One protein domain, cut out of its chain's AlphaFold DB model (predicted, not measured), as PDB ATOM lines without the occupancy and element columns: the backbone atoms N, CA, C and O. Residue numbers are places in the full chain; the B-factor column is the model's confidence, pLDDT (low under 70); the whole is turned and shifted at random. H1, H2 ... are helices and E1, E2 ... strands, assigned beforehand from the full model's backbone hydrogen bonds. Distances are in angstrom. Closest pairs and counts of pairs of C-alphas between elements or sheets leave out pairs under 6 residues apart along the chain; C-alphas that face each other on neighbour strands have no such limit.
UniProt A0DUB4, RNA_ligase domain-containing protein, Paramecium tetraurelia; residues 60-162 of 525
ATOM      1  N   GLN A  60     -38.878 -45.172 -25.473       89.31
ATOM      2  CA  GLN A  60     -40.256 -45.143 -24.973       89.31
ATOM      3  C   GLN A  60     -41.177 -44.379 -25.934       89.31
ATOM      4  O   GLN A  60     -42.247 -44.879 -26.284       89.31
ATOM      5  N   LEU A  61     -40.729 -43.227 -26.442       91.25
ATOM      6  CA  LEU A  61     -41.484 -42.431 -27.409       91.25
ATOM      7  C   LEU A  61     -41.721 -43.191 -28.725       91.25
ATOM      8  O   LEU A  61     -42.846 -43.218 -29.225       91.25
ATOM      9  N   ARG A  62     -40.709 -43.902 -29.246       90.56
ATOM     10  CA  ARG A  62     -40.871 -44.778 -30.423       90.56
ATOM     11  C   ARG A  62     -41.885 -45.893 -30.185       90.56
ATOM     12  O   ARG A  62     -42.744 -46.110 -31.032       90.56
ATOM     13  N   LYS A  63     -41.832 -46.579 -29.036       89.38
ATOM     14  CA  LYS A  63     -42.834 -47.607 -28.681       89.38
ATOM     15  C   LYS A  63     -44.244 -47.022 -28.644       89.38
ATOM     16  O   LYS A  63     -45.171 -47.631 -29.167       89.38
ATOM     17  N   HIS A  64     -44.397 -45.832 -28.066       93.00
ATOM     18  CA  HIS A  64     -45.680 -45.139 -28.024       93.00
ATOM     19  C   HIS A  64     -46.203 -44.809 -29.432       93.00
ATOM     20  O   HIS A  64     -47.366 -45.084 -29.730       93.00
ATOM     21  N   GLN A  65     -45.350 -44.292 -30.324       94.44
ATOM     22  CA  GLN A  65     -45.729 -44.045 -31.717       94.44
ATOM     23  C   GLN A  65     -46.099 -45.333 -32.465       94.44
ATOM     24  O   GLN A  65     -47.089 -45.330 -33.191       94.44
ATOM     25  N   ILE A  66     -45.365 -46.434 -32.252       93.00
ATOM     26  CA  ILE A  66     -45.694 -47.743 -32.841       93.00
ATOM     27  C   ILE A  66     -47.092 -48.184 -32.402       93.00
ATOM     28  O   ILE A  66     -47.901 -48.559 -33.244       93.00
ATOM     29  N   ASN A  67     -47.409 -48.089 -31.109       92.06
ATOM     30  CA  ASN A  67     -48.724 -48.480 -30.604       92.06
ATOM     31  C   ASN A  67     -49.842 -47.624 -31.213       92.06
ATOM     32  O   ASN A  67     -50.841 -48.169 -31.673       92.06
ATOM     33  N   ARG A  68     -49.651 -46.300 -31.302       96.19
ATOM     34  CA  ARG A  68     -50.623 -45.400 -31.944       96.19
ATOM     35  C   ARG A  68     -50.824 -45.709 -33.424       96.19
ATOM     36  O   ARG A  68     -51.953 -45.672 -33.899       96.19
ATOM     37  N   LEU A  69     -49.743 -46.000 -34.144       95.38
ATOM     38  CA  LEU A  69     -49.785 -46.411 -35.545       95.38
ATOM     39  C   LEU A  69     -50.566 -47.719 -35.715       95.38
ATOM     40  O   LEU A  69     -51.433 -47.817 -36.578       95.38
ATOM     41  N   VAL A  70     -50.303 -48.707 -34.858       92.94
ATOM     42  CA  VAL A  70     -51.032 -49.982 -34.850       92.94
ATOM     43  C   VAL A  70     -52.520 -49.763 -34.564       92.94
ATOM     44  O   VAL A  70     -53.351 -50.307 -35.283       92.94
ATOM     45  N   GLU A  71     -52.873 -48.941 -33.575       94.31
ATOM     46  CA  GLU A  71     -54.268 -48.596 -33.265       94.31
ATOM     47  C   GLU A  71     -54.974 -47.888 -34.432       94.31
ATOM     48  O   GLU A  71     -56.150 -48.142 -34.691       94.31
ATOM     49  N   GLU A  72     -54.279 -47.001 -35.148       95.62
ATOM     50  CA  GLU A  72     -54.819 -46.344 -36.341       95.62
ATOM     51  C   GLU A  72     -55.062 -47.353 -37.469       95.62
ATOM     52  O   GLU A  72     -56.159 -47.398 -38.029       95.62
ATOM     53  N   CYS A  73     -54.102 -48.242 -37.733       93.75
ATOM     54  CA  CYS A  73     -54.263 -49.316 -38.709       93.75
ATOM     55  C   CYS A  73     -55.386 -50.300 -38.339       93.75
ATOM     56  O   CYS A  73     -56.081 -50.784 -39.228       93.75
ATOM     57  N   GLN A  74     -55.622 -50.568 -37.054       92.19
ATOM     58  CA  GLN A  74     -56.731 -51.421 -36.604       92.19
ATOM     59  C   GLN A  74     -58.108 -50.800 -36.872       92.19
ATOM     60  O   GLN A  74     -59.094 -51.522 -37.043       92.19
ATOM     61  N   LYS A  75     -58.199 -49.464 -36.925       94.88
ATOM     62  CA  LYS A  75     -59.439 -48.751 -37.274       94.88
ATOM     63  C   LYS A  75     -59.750 -48.834 -38.772       94.88
ATOM     64  O   LYS A  75     -60.916 -48.711 -39.146       94.88
ATOM     65  N   MET A  76     -58.749 -49.097 -39.613       93.19
ATOM     66  CA  MET A  76     -58.881 -49.276 -41.063       93.19
ATOM     67  C   MET A  76     -59.432 -50.672 -41.406       93.19
ATOM     68  O   MET A  76     -58.755 -51.516 -41.995       93.19
ATOM     69  N   LYS A  77     -60.681 -50.942 -41.007       87.88
ATOM     70  CA  LYS A  77     -61.348 -52.226 -41.278       87.88
ATOM     71  C   LYS A  77     -61.470 -52.468 -42.785       87.88
ATOM     72  O   LYS A  77     -61.760 -51.548 -43.542       87.88
ATOM     73  N   ASN A  78     -61.299 -53.723 -43.203       87.56
ATOM     74  CA  ASN A  78     -61.426 -54.191 -44.594       87.56
ATOM     75  C   ASN A  78     -60.421 -53.595 -45.594       87.56
ATOM     76  O   ASN A  78     -60.523 -53.859 -46.791       87.56
ATOM     77  N   ILE A  79     -59.426 -52.842 -45.123       88.88
ATOM     78  CA  ILE A  79     -58.330 -52.364 -45.958       88.88
ATOM     79  C   ILE A  79     -57.168 -53.347 -45.829       88.88
ATOM     80  O   ILE A  79     -56.701 -53.662 -44.736       88.88
ATOM     81  N   LYS A  80     -56.702 -53.854 -46.967       87.50
ATOM     82  CA  LYS A  80     -55.574 -54.793 -47.047       87.50
ATOM     83  C   LYS A  80     -54.228 -54.085 -47.265       87.50
ATOM     84  O   LYS A  80     -53.191 -54.625 -46.877       87.50
ATOM     85  N   GLU A  81     -54.257 -52.891 -47.857       90.69
ATOM     86  CA  GLU A  81     -53.106 -52.014 -48.085       90.69
ATOM     87  C   GLU A  81     -53.533 -50.543 -48.019       90.69
ATOM     88  O   GLU A  81     -54.613 -50.190 -48.492       90.69
ATOM     89  N   ILE A  82     -52.702 -49.696 -47.414       92.94
ATOM     90  CA  ILE A  82     -52.997 -48.273 -47.222       92.94
ATOM     91  C   ILE A  82     -52.811 -47.540 -48.563       92.94
ATOM     92  O   ILE A  82     -51.749 -47.676 -49.174       92.94
ATOM     93  N   PRO A  83     -53.792 -46.740 -49.023       93.44
ATOM     94  CA  PRO A  83     -53.657 -45.947 -50.245       93.44
ATOM     95  C   PRO A  83     -52.446 -45.005 -50.204       93.44
ATOM     96  O   PRO A  83     -52.150 -44.424 -49.160       93.44
ATOM     97  N   SER A  84     -51.775 -44.795 -51.341       94.38
ATOM     98  CA  SER A  84     -50.509 -44.044 -51.417       94.38
ATOM     99  C   SER A  84     -50.573 -42.627 -50.828       94.38
ATOM    100  O   SER A  84     -49.627 -42.195 -50.171       94.38
ATOM    101  N   GLU A  85     -51.696 -41.921 -50.978       93.75
ATOM    102  CA  GLU A  85     -51.904 -40.607 -50.353       93.75
ATOM    103  C   GLU A  85     -51.890 -40.692 -48.813       93.75
ATOM    104  O   GLU A  85     -51.219 -39.913 -48.126       93.75
ATOM    105  N   GLN A  86     -52.581 -41.691 -48.254       95.38
ATOM    106  CA  GLN A  86     -52.624 -41.926 -46.811       95.38
ATOM    107  C   GLN A  86     -51.264 -42.384 -46.275       95.38
ATOM    108  O   GLN A  86     -50.887 -41.983 -45.175       95.38
ATOM    109  N   VAL A  87     -50.488 -43.140 -47.062       95.50
ATOM    110  CA  VAL A  87     -49.119 -43.535 -46.696       95.50
ATOM    111  C   VAL A  87     -48.275 -42.309 -46.354       95.50
ATOM    112  O   VAL A  87     -47.645 -42.282 -45.298       95.50
ATOM    113  N   LEU A  88     -48.286 -41.260 -47.182       95.19
ATOM    114  CA  LEU A  88     -47.490 -40.057 -46.909       95.19
ATOM    115  C   LEU A  88     -47.997 -39.263 -45.712       95.19
ATOM    116  O   LEU A  88     -47.187 -38.733 -44.948       95.19
ATOM    117  N   LYS A  89     -49.317 -39.204 -45.508       96.06
ATOM    118  CA  LYS A  89     -49.890 -38.615 -44.293       96.06
ATOM    119  C   LYS A  89     -49.380 -39.341 -43.047       96.06
ATOM    120  O   LYS A  89     -48.994 -38.689 -42.077       96.06
ATOM    121  N   MET A  90     -49.309 -40.669 -43.091       96.62
ATOM    122  CA  MET A  90     -48.788 -41.480 -41.991       96.62
ATOM    123  C   MET A  90     -47.281 -41.297 -41.812       96.62
ATOM    124  O   MET A  90     -46.835 -41.103 -40.688       96.62
ATOM    125  N   VAL A  91     -46.493 -41.254 -42.888       96.25
ATOM    126  CA  VAL A  91     -45.047 -40.977 -42.796       96.25
ATOM    127  C   VAL A  91     -44.777 -39.619 -42.142       96.25
ATOM    128  O   VAL A  91     -43.899 -39.529 -41.292       96.25
ATOM    129  N   LYS A  92     -45.560 -38.583 -42.477       95.75
ATOM    130  CA  LYS A  92     -45.469 -37.261 -41.830       95.75
ATOM    131  C   LYS A  92     -45.906 -37.291 -40.362       95.75
ATOM    132  O   LYS A  92     -45.314 -36.610 -39.538       95.75
ATOM    133  N   THR A  93     -46.940 -38.067 -40.035       96.88
ATOM    134  CA  THR A  93     -47.481 -38.174 -38.665       96.88
ATOM    135  C   THR A  93     -46.560 -38.976 -37.736       96.88
ATOM    136  O   THR A  93     -46.491 -38.697 -36.542       96.88
ATOM    137  N   TYR A  94     -45.845 -39.965 -38.279       96.38
ATOM    138  CA  TYR A  94     -44.967 -40.889 -37.558       96.38
ATOM    139  C   TYR A  94     -43.509 -40.755 -38.038       96.38
ATOM    140  O   TYR A  94     -42.832 -41.744 -38.329       96.38
ATOM    141  N   ASP A  95     -43.019 -39.521 -38.124       95.19
ATOM    142  CA  ASP A  95     -41.698 -39.131 -38.644       95.19
ATOM    143  C   ASP A  95     -40.495 -39.647 -37.822       95.19
ATOM    144  O   ASP A  95     -39.360 -39.687 -38.307       95.19
ATOM    145  N   MET A  96     -40.715 -40.103 -36.584       93.12
ATOM    146  CA  MET A  96     -39.678 -40.825 -35.836       93.12
ATOM    147  C   MET A  96     -39.581 -42.301 -36.230       93.12
ATOM    148  O   MET A  96     -38.564 -42.938 -35.938       93.12
ATOM    149  N   LEU A  97     -40.632 -42.860 -36.838       94.44
ATOM    150  CA  LEU A  97     -40.671 -44.246 -37.306       94.44
ATOM    151  C   LEU A  97     -40.299 -44.359 -38.779       94.44
ATOM    152  O   LEU A  97     -39.681 -45.348 -39.176       94.44
ATOM    153  N   PHE A  98     -40.647 -43.355 -39.579       95.44
ATOM    154  CA  PHE A  98     -40.441 -43.338 -41.021       95.44
ATOM    155  C   PHE A  98     -39.592 -42.148 -41.457       95.44
ATOM    156  O   PHE A  98     -39.557 -41.106 -40.820       95.44
ATOM    157  N   ALA A  99     -38.926 -42.298 -42.592       93.25
ATOM    158  CA  ALA A  99     -38.320 -41.208 -43.328       93.25
ATOM    159  C   ALA A  99     -38.838 -41.252 -44.767       93.25
ATOM    160  O   ALA A  99     -38.819 -42.309 -45.401       93.25
ATOM    161  N   ALA A 100     -39.267 -40.098 -45.271       95.12
ATOM    162  CA  ALA A 100     -39.502 -39.869 -46.688       95.12
ATOM    163  C   ALA A 100     -38.353 -39.026 -47.236       95.12
ATOM    164  O   ALA A 100     -38.022 -37.980 -46.680       95.12
ATOM    165  N   GLN A 101     -37.743 -39.487 -48.320       93.25
ATOM    166  CA  GLN A 101     -36.736 -38.732 -49.051       93.25
ATOM    167  C   GLN A 101     -37.299 -38.424 -50.428       93.25
ATOM    168  O   GLN A 101     -37.483 -39.332 -51.235       93.25
ATOM    169  N   SER A 102     -37.591 -37.151 -50.678       92.25
ATOM    170  CA  SER A 102     -38.155 -36.721 -51.950       92.25
ATOM    171  C   SER A 102     -37.116 -36.089 -52.865       92.25
ATOM    172  O   SER A 102     -36.350 -35.242 -52.410       92.25
ATOM    173  N   LYS A 103     -37.161 -36.424 -54.155       91.50
ATOM    174  CA  LYS A 103     -36.410 -35.761 -55.223       91.50
ATOM    175  C   LYS A 103     -37.400 -35.183 -56.232       91.50
ATOM    176  O   LYS A 103     -38.241 -35.917 -56.745       91.50
ATOM    177  N   GLN A 104     -37.306 -33.881 -56.484       91.94
ATOM    178  CA  GLN A 104     -38.031 -33.228 -57.575       91.94
ATOM    179  C   GLN A 104     -37.272 -33.465 -58.882       91.94
ATOM    180  O   GLN A 104     -36.043 -33.368 -58.906       91.94
ATOM    181  N   VAL A 105     -37.990 -33.800 -59.949       88.56
ATOM    182  CA  VAL A 105     -37.434 -34.002 -61.290       88.56
ATOM    183  C   VAL A 105     -38.365 -33.323 -62.287       88.56
ATOM    184  O   VAL A 105     -39.571 -33.550 -62.260       88.56
ATOM    185  N   THR A 106     -37.820 -32.496 -63.173       88.38
ATOM    186  CA  THR A 106     -38.593 -31.881 -64.259       88.38
ATOM    187  C   THR A 106     -38.411 -32.712 -65.524       88.38
ATOM    188  O   THR A 106     -37.291 -32.863 -66.010       88.38
ATOM    189  N   LEU A 107     -39.501 -33.264 -66.060       86.75
ATOM    190  CA  LEU A 107     -39.514 -34.092 -67.264       86.75
ATOM    191  C   LEU A 107     -40.506 -33.528 -68.273       86.75
ATOM    192  O   LEU A 107     -41.692 -33.481 -67.976       86.75
ATOM    193  N   LYS A 108     -40.045 -33.153 -69.475       83.88
ATOM    194  CA  LYS A 108     -40.922 -32.656 -70.558       83.88
ATOM    195  C   LYS A 108     -41.931 -31.604 -70.052       83.88
ATOM    196  O   LYS A 108     -43.121 -31.726 -70.302       83.88
ATOM    197  N   GLU A 109     -41.442 -30.624 -69.286       87.50
ATOM    198  CA  GLU A 109     -42.235 -29.541 -68.663       87.50
ATOM    199  C   GLU A 109     -43.160 -29.958 -67.501       87.50
ATOM    200  O   GLU A 109     -43.733 -29.097 -66.837       87.50
ATOM    201  N   GLN A 110     -43.255 -31.247 -67.174       89.25
ATOM    202  CA  GLN A 110     -43.959 -31.728 -65.987       89.25
ATOM    203  C   GLN A 110     -43.009 -31.794 -64.788       89.25
ATOM    204  O   GLN A 110     -41.914 -32.356 -64.866       89.25
ATOM    205  N   ASN A 111     -43.439 -31.246 -63.654       92.19
ATOM    206  CA  ASN A 111     -42.734 -31.410 -62.387       92.19
ATOM    207  C   ASN A 111     -43.248 -32.665 -61.694       92.19
ATOM    208  O   ASN A 111     -44.409 -32.729 -61.294       92.19
ATOM    209  N   ILE A 112     -42.368 -33.649 -61.541       95.12
ATOM    210  CA  ILE A 112     -42.665 -34.873 -60.810       95.12
ATOM    211  C   ILE A 112     -41.855 -34.937 -59.523       95.12
ATOM    212  O   ILE A 112     -40.729 -34.443 -59.442       95.12
ATOM    213  N   GLN A 113     -42.403 -35.626 -58.527       96.31
ATOM    214  CA  GLN A 113     -41.691 -35.909 -57.288       96.31
ATOM    215  C   GLN A 113     -41.585 -37.417 -57.081       96.31
ATOM    216  O   GLN A 113     -42.583 -38.134 -57.042       96.31
ATOM    217  N   ILE A 114     -40.355 -37.890 -56.909       96.25
ATOM    218  CA  ILE A 114     -40.051 -39.263 -56.506       96.25
ATOM    219  C   ILE A 114     -39.886 -39.264 -54.993       96.25
ATOM    220  O   ILE A 114     -39.152 -38.428 -54.466       96.25
ATOM    221  N   ILE A 115     -40.547 -40.180 -54.288       97.38
ATOM    222  CA  ILE A 115     -40.533 -40.232 -52.825       97.38
ATOM    223  C   ILE A 115     -40.144 -41.637 -52.365       97.38
ATOM    224  O   ILE A 115     -40.970 -42.550 -52.355       97.38
ATOM    225  N   ASP A 116     -38.887 -41.801 -51.948       97.25
ATOM    226  CA  ASP A 116     -38.402 -43.024 -51.304       97.25
ATOM    227  C   ASP A 116     -38.863 -43.054 -49.840       97.25
ATOM    228  O   ASP A 116     -38.587 -42.127 -49.071       97.25
ATOM    229  N   ILE A 117     -39.534 -44.134 -49.435       96.69
ATOM    230  CA  ILE A 117     -40.023 -44.329 -48.067       96.69
ATOM    231  C   ILE A 117     -39.215 -45.435 -47.396       96.69
ATOM    232  O   ILE A 117     -39.109 -46.555 -47.900       96.69
ATOM    233  N   LYS A 118     -38.667 -45.138 -46.215       93.88
ATOM    234  CA  LYS A 118     -37.938 -46.106 -45.388       93.88
ATOM    235  C   LYS A 118     -38.308 -45.978 -43.919       93.88
ATOM    236  O   LYS A 118     -38.752 -44.928 -43.466       93.88
ATOM    237  N   LEU A 119     -38.074 -47.036 -43.154       93.19
ATOM    238  CA  LEU A 119     -38.175 -46.978 -41.700       93.19
ATOM    239  C   LEU A 119     -36.901 -46.360 -41.111       93.19
ATOM    240  O   LEU A 119     -35.790 -46.649 -41.556       93.19
ATOM    241  N   ARG A 120     -37.069 -45.528 -40.084       91.62
ATOM    242  CA  ARG A 120     -36.009 -44.848 -39.328       91.62
ATOM    243  C   ARG A 120     -35.899 -45.408 -37.905       91.62
ATOM    244  O   ARG A 120     -35.737 -44.676 -36.931       91.62
ATOM    245  N   VAL A 121     -36.000 -46.726 -37.777       90.06
ATOM    246  CA  VAL A 121     -35.932 -47.416 -36.485       90.06
ATOM    247  C   VAL A 121     -34.826 -48.464 -36.476       90.06
ATOM    248  O   VAL A 121     -34.396 -48.942 -37.522       90.06
ATOM    249  N   HIS A 122     -34.355 -48.811 -35.279       86.19
ATOM    250  CA  HIS A 122     -33.412 -49.913 -35.093       86.19
ATOM    251  C   HIS A 122     -34.054 -51.247 -35.508       86.19
ATOM    252  O   HIS A 122     -35.271 -51.398 -35.386       86.19
ATOM    253  N   ASN A 123     -33.247 -52.225 -35.927       83.25
ATOM    254  CA  ASN A 123     -33.722 -53.514 -36.454       83.25
ATOM    255  C   ASN A 123     -34.739 -54.213 -35.535       83.25
ATOM    256  O   ASN A 123     -35.727 -54.751 -36.011       83.25
ATOM    257  N   GLU A 124     -34.548 -54.149 -34.215       85.19
ATOM    258  CA  GLU A 124     -35.485 -54.740 -33.245       85.19
ATOM    259  C   GLU A 124     -36.874 -54.085 -33.277       85.19
ATOM    260  O   GLU A 124     -37.892 -54.767 -33.176       85.19
ATOM    261  N   PHE A 125     -36.930 -52.760 -33.439       88.81
ATOM    262  CA  PHE A 125     -38.187 -52.026 -33.578       88.81
ATOM    263  C   PHE A 125     -38.806 -52.228 -34.959       88.81
ATOM    264  O   PHE A 125     -40.027 -52.281 -35.056       88.81
ATOM    265  N   GLU A 126     -37.986 -52.354 -36.006       90.50
ATOM    266  CA  GLU A 126     -38.445 -52.718 -37.352       90.50
ATOM    267  C   GLU A 126     -39.132 -54.090 -37.312       90.50
ATOM    268  O   GLU A 126     -40.272 -54.231 -37.754       90.50
ATOM    269  N   ASP A 127     -38.465 -55.087 -36.725       89.44
ATOM    270  CA  ASP A 127     -38.987 -56.444 -36.598       89.44
ATOM    271  C   ASP A 127     -40.257 -56.487 -35.738       89.44
ATOM    272  O   ASP A 127     -41.243 -57.137 -36.099       89.44
ATOM    273  N   TYR A 128     -40.274 -55.744 -34.628       86.56
ATOM    274  CA  TYR A 128     -41.465 -55.600 -33.801       86.56
ATOM    275  C   TYR A 128     -42.625 -54.978 -34.590       86.56
ATOM    276  O   TYR A 128     -43.702 -55.564 -34.647       86.56
ATOM    277  N   LEU A 129     -42.403 -53.845 -35.260       90.19
ATOM    278  CA  LEU A 129     -43.434 -53.124 -36.009       90.19
ATOM    279  C   LEU A 129     -44.081 -53.997 -37.095       90.19
ATOM    280  O   LEU A 129     -45.308 -54.087 -37.157       90.19
ATOM    281  N   TYR A 130     -43.278 -54.684 -37.913       91.12
ATOM    282  CA  TYR A 130     -43.808 -55.549 -38.972       91.12
ATOM    283  C   TYR A 130     -44.512 -56.799 -38.454       91.12
ATOM    284  O   TYR A 130     -45.430 -57.296 -39.103       91.12
ATOM    285  N   SER A 131     -44.107 -57.298 -37.287       85.81
ATOM    286  CA  SER A 131     -44.727 -58.475 -36.681       85.81
ATOM    287  C   SER A 131     -46.017 -58.156 -35.910       85.81
ATOM    288  O   SER A 131     -46.792 -59.067 -35.634       85.81
ATOM    289  N   GLN A 132     -46.286 -56.881 -35.582       84.62
ATOM    290  CA  GLN A 132     -47.514 -56.482 -34.880       84.62
ATOM    291  C   GLN A 132     -48.747 -56.355 -35.785       84.62
ATOM    292  O   GLN A 132     -49.854 -56.597 -35.306       84.62
ATOM    293  N   HIS A 133     -48.608 -55.920 -37.046       86.69
ATOM    294  CA  HIS A 133     -49.785 -55.583 -37.858       86.69
ATOM    295  C   HIS A 133     -49.616 -55.834 -39.364       86.69
ATOM    296  O   HIS A 133     -48.780 -55.219 -40.030       86.69
ATOM    297  N   GLN A 134     -50.511 -56.655 -39.928       88.12
ATOM    298  CA  GLN A 134     -50.492 -57.059 -41.339       88.12
ATOM    299  C   GLN A 134     -50.575 -55.874 -42.308       88.12
ATOM    300  O   GLN A 134     -49.846 -55.839 -43.293       88.12
ATOM    301  N   LEU A 135     -51.433 -54.885 -42.027       91.44
ATOM    302  CA  LEU A 135     -51.607 -53.713 -42.896       91.44
ATOM    303  C   LEU A 135     -50.313 -52.899 -43.051       91.44
ATOM    304  O   LEU A 135     -49.958 -52.511 -44.164       91.44
ATOM    305  N   ILE A 136     -49.577 -52.695 -41.952       92.62
ATOM    306  CA  ILE A 136     -48.288 -51.992 -41.962       92.62
ATOM    307  C   ILE A 136     -47.299 -52.787 -42.805       92.62
ATOM    308  O   ILE A 136     -46.631 -52.235 -43.671       92.62
ATOM    309  N   HIS A 137     -47.256 -54.099 -42.596       90.88
ATOM    310  CA  HIS A 137     -46.338 -54.975 -43.299       90.88
ATOM    311  C   HIS A 137     -46.634 -55.117 -44.801       90.88
ATOM    312  O   HIS A 137     -45.714 -55.190 -45.616       90.88
ATOM    313  N   ASN A 138     -47.909 -55.114 -45.188       91.06
ATOM    314  CA  ASN A 138     -48.322 -55.138 -46.587       91.06
ATOM    315  C   ASN A 138     -47.962 -53.842 -47.317       91.06
ATOM    316  O   ASN A 138     -47.561 -53.908 -48.481       91.06
ATOM    317  N   THR A 139     -48.100 -52.712 -46.618       92.69
ATOM    318  CA  THR A 139     -47.952 -51.358 -47.160       92.69
ATOM    319  C   THR A 139     -46.491 -50.912 -47.186       92.69
ATOM    320  O   THR A 139     -45.934 -50.632 -48.243       92.69
ATOM    321  N   PHE A 140     -45.840 -50.856 -46.022       93.62
ATOM    322  CA  PHE A 140     -44.497 -50.302 -45.860       93.62
ATOM    323  C   PHE A 140     -43.447 -51.362 -46.184       93.62
ATOM    324  O   PHE A 140     -42.769 -51.885 -45.310       93.62
ATOM    325  N   ARG A 141     -43.332 -51.737 -47.455       94.06
ATOM    326  CA  ARG A 141     -42.354 -52.742 -47.890       94.06
ATOM    327  C   ARG A 141     -40.944 -52.160 -47.989       94.06
ATOM    328  O   ARG A 141     -40.751 -50.951 -48.108       94.06
ATOM    329  N   ARG A 142     -39.928 -53.029 -47.963       93.69
ATOM    330  CA  ARG A 142     -38.521 -52.608 -48.073       93.69
ATOM    331  C   ARG A 142     -38.212 -52.182 -49.509       93.69
ATOM    332  O   ARG A 142     -38.104 -53.037 -50.379       93.69
ATOM    333  N   GLY A 143     -38.045 -50.881 -49.741       95.44
ATOM    334  CA  GLY A 143     -37.866 -50.305 -51.082       95.44
ATOM    335  C   GLY A 143     -39.155 -49.782 -51.710       95.44
ATOM    336  O   GLY A 143     -39.325 -49.862 -52.922       95.44
ATOM    337  N   LEU A 144     -40.080 -49.278 -50.888       97.06
ATOM    338  CA  LEU A 144     -41.257 -48.561 -51.368       97.06
ATOM    339  C   LEU A 144     -40.858 -47.185 -51.921       97.06
ATOM    340  O   LEU A 144     -40.242 -46.381 -51.219       97.06
ATOM    341  N   CYS A 145     -41.257 -46.911 -53.160       97.62
ATOM    342  CA  CYS A 145     -41.077 -45.620 -53.810       97.62
ATOM    343  C   CYS A 145     -42.372 -45.180 -54.494       97.62
ATOM    344  O   CYS A 145     -42.977 -45.950 -55.250       97.62
ATOM    345  N   LEU A 146     -42.779 -43.942 -54.227       97.69
ATOM    346  CA  LEU A 146     -43.965 -43.319 -54.805       97.69
ATOM    347  C   LEU A 146     -43.578 -42.279 -55.865       97.69
ATOM    348  O   LEU A 146     -42.544 -41.620 -55.744       97.69
ATOM    349  N   LEU A 147     -44.436 -42.115 -56.869       97.31
ATOM    350  CA  LEU A 147     -44.463 -40.983 -57.793       97.31
ATOM    351  C   LEU A 147     -45.618 -40.075 -57.399       97.31
ATOM    352  O   LEU A 147     -46.730 -40.565 -57.233       97.31
ATOM    353  N   LEU A 148     -45.353 -38.777 -57.310       96.69
ATOM    354  CA  LEU A 148     -46.363 -37.732 -57.391       96.69
ATOM    355  C   LEU A 148     -46.254 -37.077 -58.770       96.69
ATOM    356  O   LEU A 148     -45.230 -36.465 -59.080       96.69
ATOM    357  N   LEU A 149     -47.295 -37.233 -59.578       95.00
ATOM    358  CA  LEU A 149     -47.445 -36.622 -60.898       95.00
ATOM    359  C   LEU A 149     -48.853 -36.030 -60.959       95.00
ATOM    360  O   LEU A 149     -49.809 -36.724 -60.639       95.00
ATOM    361  N   ASP A 150     -48.970 -34.750 -61.308       92.56
ATOM    362  CA  ASP A 150     -50.261 -34.061 -61.459       92.56
ATOM    363  C   ASP A 150     -51.193 -34.190 -60.232       92.56
ATOM    364  O   ASP A 150     -52.408 -34.307 -60.349       92.56
ATOM    365  N   ASN A 151     -50.611 -34.140 -59.026       93.19
ATOM    366  CA  ASN A 151     -51.274 -34.356 -57.728       93.19
ATOM    367  C   ASN A 151     -51.789 -35.783 -57.464       93.19
ATOM    368  O   ASN A 151     -52.412 -36.020 -56.428       93.19
ATOM    369  N   GLU A 152     -51.480 -36.747 -58.330       94.75
ATOM    370  CA  GLU A 152     -51.810 -38.154 -58.134       94.75
ATOM    371  C   GLU A 152     -50.599 -38.959 -57.659       94.75
ATOM    372  O   GLU A 152     -49.483 -38.829 -58.172       94.75
ATOM    373  N   TYR A 153     -50.830 -39.823 -56.667       95.31
ATOM    374  CA  TYR A 153     -49.809 -40.727 -56.150       95.31
ATOM    375  C   TYR A 153     -49.918 -42.107 -56.790       95.31
ATOM    376  O   TYR A 153     -50.966 -42.747 -56.731       95.31
ATOM    377  N   SER A 154     -48.801 -42.615 -57.303       95.50
ATOM    378  CA  SER A 154     -48.684 -43.994 -57.783       95.50
ATOM    379  C   SER A 154     -47.428 -44.673 -57.243       95.50
ATOM    380  O   SER A 154     -46.492 -44.027 -56.774       95.50
ATOM    381  N   ILE A 155     -47.403 -46.005 -57.271       96.44
ATOM    382  CA  ILE A 155     -46.248 -46.792 -56.831       96.44
ATOM    383  C   ILE A 155     -45.300 -46.964 -58.021       96.44
ATOM    384  O   ILE A 155     -45.639 -47.629 -58.999       96.44
ATOM    385  N   LEU A 156     -44.087 -46.416 -57.920       96.81
ATOM    386  CA  LEU A 156     -43.025 -46.666 -58.900       96.81
ATOM    387  C   LEU A 156     -42.337 -47.998 -58.649       96.81
ATOM    388  O   LEU A 156     -42.040 -48.732 -59.589       96.81
ATOM    389  N   ARG A 157     -42.079 -48.301 -57.377       96.25
ATOM    390  CA  ARG A 157     -41.284 -49.449 -56.948       96.25
ATOM    391  C   ARG A 157     -41.809 -49.972 -55.625       96.25
ATOM    392  O   ARG A 157     -42.138 -49.196 -54.726       96.25
ATOM    393  N   LYS A 158     -41.872 -51.293 -55.509       95.44
ATOM    394  CA  LYS A 158     -42.335 -51.977 -54.307       95.44
ATOM    395  C   LYS A 158     -41.533 -53.250 -54.113       95.44
ATOM    396  O   LYS A 158     -41.671 -54.197 -54.879       95.44
ATOM    397  N   GLY A 159     -40.688 -53.266 -53.091       96.06
ATOM    398  CA  GLY A 159     -39.902 -54.450 -52.770       96.06
ATOM    399  C   GLY A 159     -40.692 -55.540 -52.044       96.06
ATOM    400  O   GLY A 159     -41.908 -55.459 -51.843       96.06
ATOM    401  N   LEU A 160     -39.974 -56.578 -51.618       95.75
ATOM    402  CA  LEU A 160     -40.540 -57.650 -50.803       95.75
ATOM    403  C   LEU A 160     -40.973 -57.144 -49.419       95.75
ATOM    404  O   LEU A 160     -40.428 -56.182 -48.860       95.75
ATOM    405  N   LYS A 161     -41.949 -57.849 -48.842       94.00
ATOM    406  CA  LYS A 161     -42.281 -57.737 -47.419       94.00
ATOM    407  C   LYS A 161     -41.058 -58.099 -46.565       94.00
ATOM    408  O   LYS A 161     -40.156 -58.811 -47.010       94.00
ATOM    409  N   LYS A 162     -40.999 -57.599 -45.332       93.31
ATOM    410  CA  LYS A 162     -39.972 -58.008 -44.372       93.31
ATOM    411  C   LYS A 162     -40.143 -59.495 -44.062       93.31
ATOM    412  O   LYS A 162     -41.189 -59.942 -43.615       93.31
TER     413      LYS A 162
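This is residues 60 to 162 of the 525 residues of the protein "RNA_ligase domain-containing protein" of Paramecium tetraurelia (UniProt A0DUB4). A strongly twisted sheet of two antiparallel hairpins, the long E1 and E2 beside the short E3 and E4, has helix H2 packed slantwise over one face and no named helix over the other. At the end of the sheet where E1 begins and E2 ends, H1 and H3 run loosely side by side with the short H4 near them, while the turn of the E1 and E2 hairpin makes the opposite end of the longest axis. The printed part has 103 residues with four named helices and four named strands, in the order H1, H2, E1, E2, H3, H4, E3, E4; the class is mixed, helices and strands. The sheet order is E1, E2, E3, E4, all antiparallel. The whole is compact, with a radius of gyration of the C-alphas of 14.1 A, yet elongated in outline, with spans of 46 by 30 by 24 A.

Find C-alpha 60 at (-40.256, -45.143, -24.973); from there H1, residues 60 to 75, runs 23.1 A. After a short link, look for H2 at residues 84 to 93, 14.4 A long. E1 follows at residues 98 to 107, beginning at C-alpha 98 (-40.441, -43.338, -41.021) and running 27.8 A. The chain turns at residues 108 and 109 into E2, residues 110 to 119, 29.3 A long. Next come H3, residues 123 to 132, 14.2 A, and H4, residues 134 to 139, 8.5 A. E3, residues 144 to 149, is 16.5 A long, and E4, residues 152 to 157, is 15.5 A long and ends at C-alpha 157 (-41.284, -49.449, -56.948).

Begin with the sheet, whose edge strands are E1 and E4. E1 and E2 form a hairpin, antiparallel at 161 degrees between their directions; look at N 99 and O 118, 2.8 A apart, within hydrogen-bond range. E2 and E3 are antiparallel at 159 degrees, with N 115 and O 146 within hydrogen-bond range at 2.9 A. E3 and E4 form the second hairpin, antiparallel at 144 degrees, with N 147 and O 154 within hydrogen-bond range at 2.8 A. H2 is on the sheet, an arrangement of two layers with the helix on one face, at a height over the sheet of 7.3 A. It lies only just over E2, where 3 of its C-alphas fall, and runs slantwise to the strands, at 54 degrees to E2 on the local plane. Its closest C-alphas to E1 are those of Val 91 and Phe 98, 5.5 A apart. H1, H3 and H4 are not on the sheet. H1 and H3 are close but not clearly touching, the closest C-alphas being Ile 66 and Leu 129 at 6.6 A, and run the same way at a shallow tilt of 25 degrees. With residues 70 to 73 alone, H1 only just touches H4, with 3 pairs of C-alphas within 8 A; the closest are Cys 73 and Leu 135 at 6.6 A, and the lines are about perpendicular at 86 degrees. H3 and H4 touch only at the corner by their link, closest at the C-alphas of Tyr 130 and His 137, 5.0 A apart. In H1, H2, H3 and H4 every O i to N i+4 pair is within hydrogen-bond range.

The two C-alphas farthest apart are those of Gln 60 and Lys 108, at 47.3 A. The first and last printed C-alphas, Gln 60 and Lys 162, are 23.3 A apart. The printed part has no cut and no long link; the link from H1 to H2 is short, and the others between named elements are tight. The mean pLDDT of the printed part is 92.7, and no printed residue is under 70.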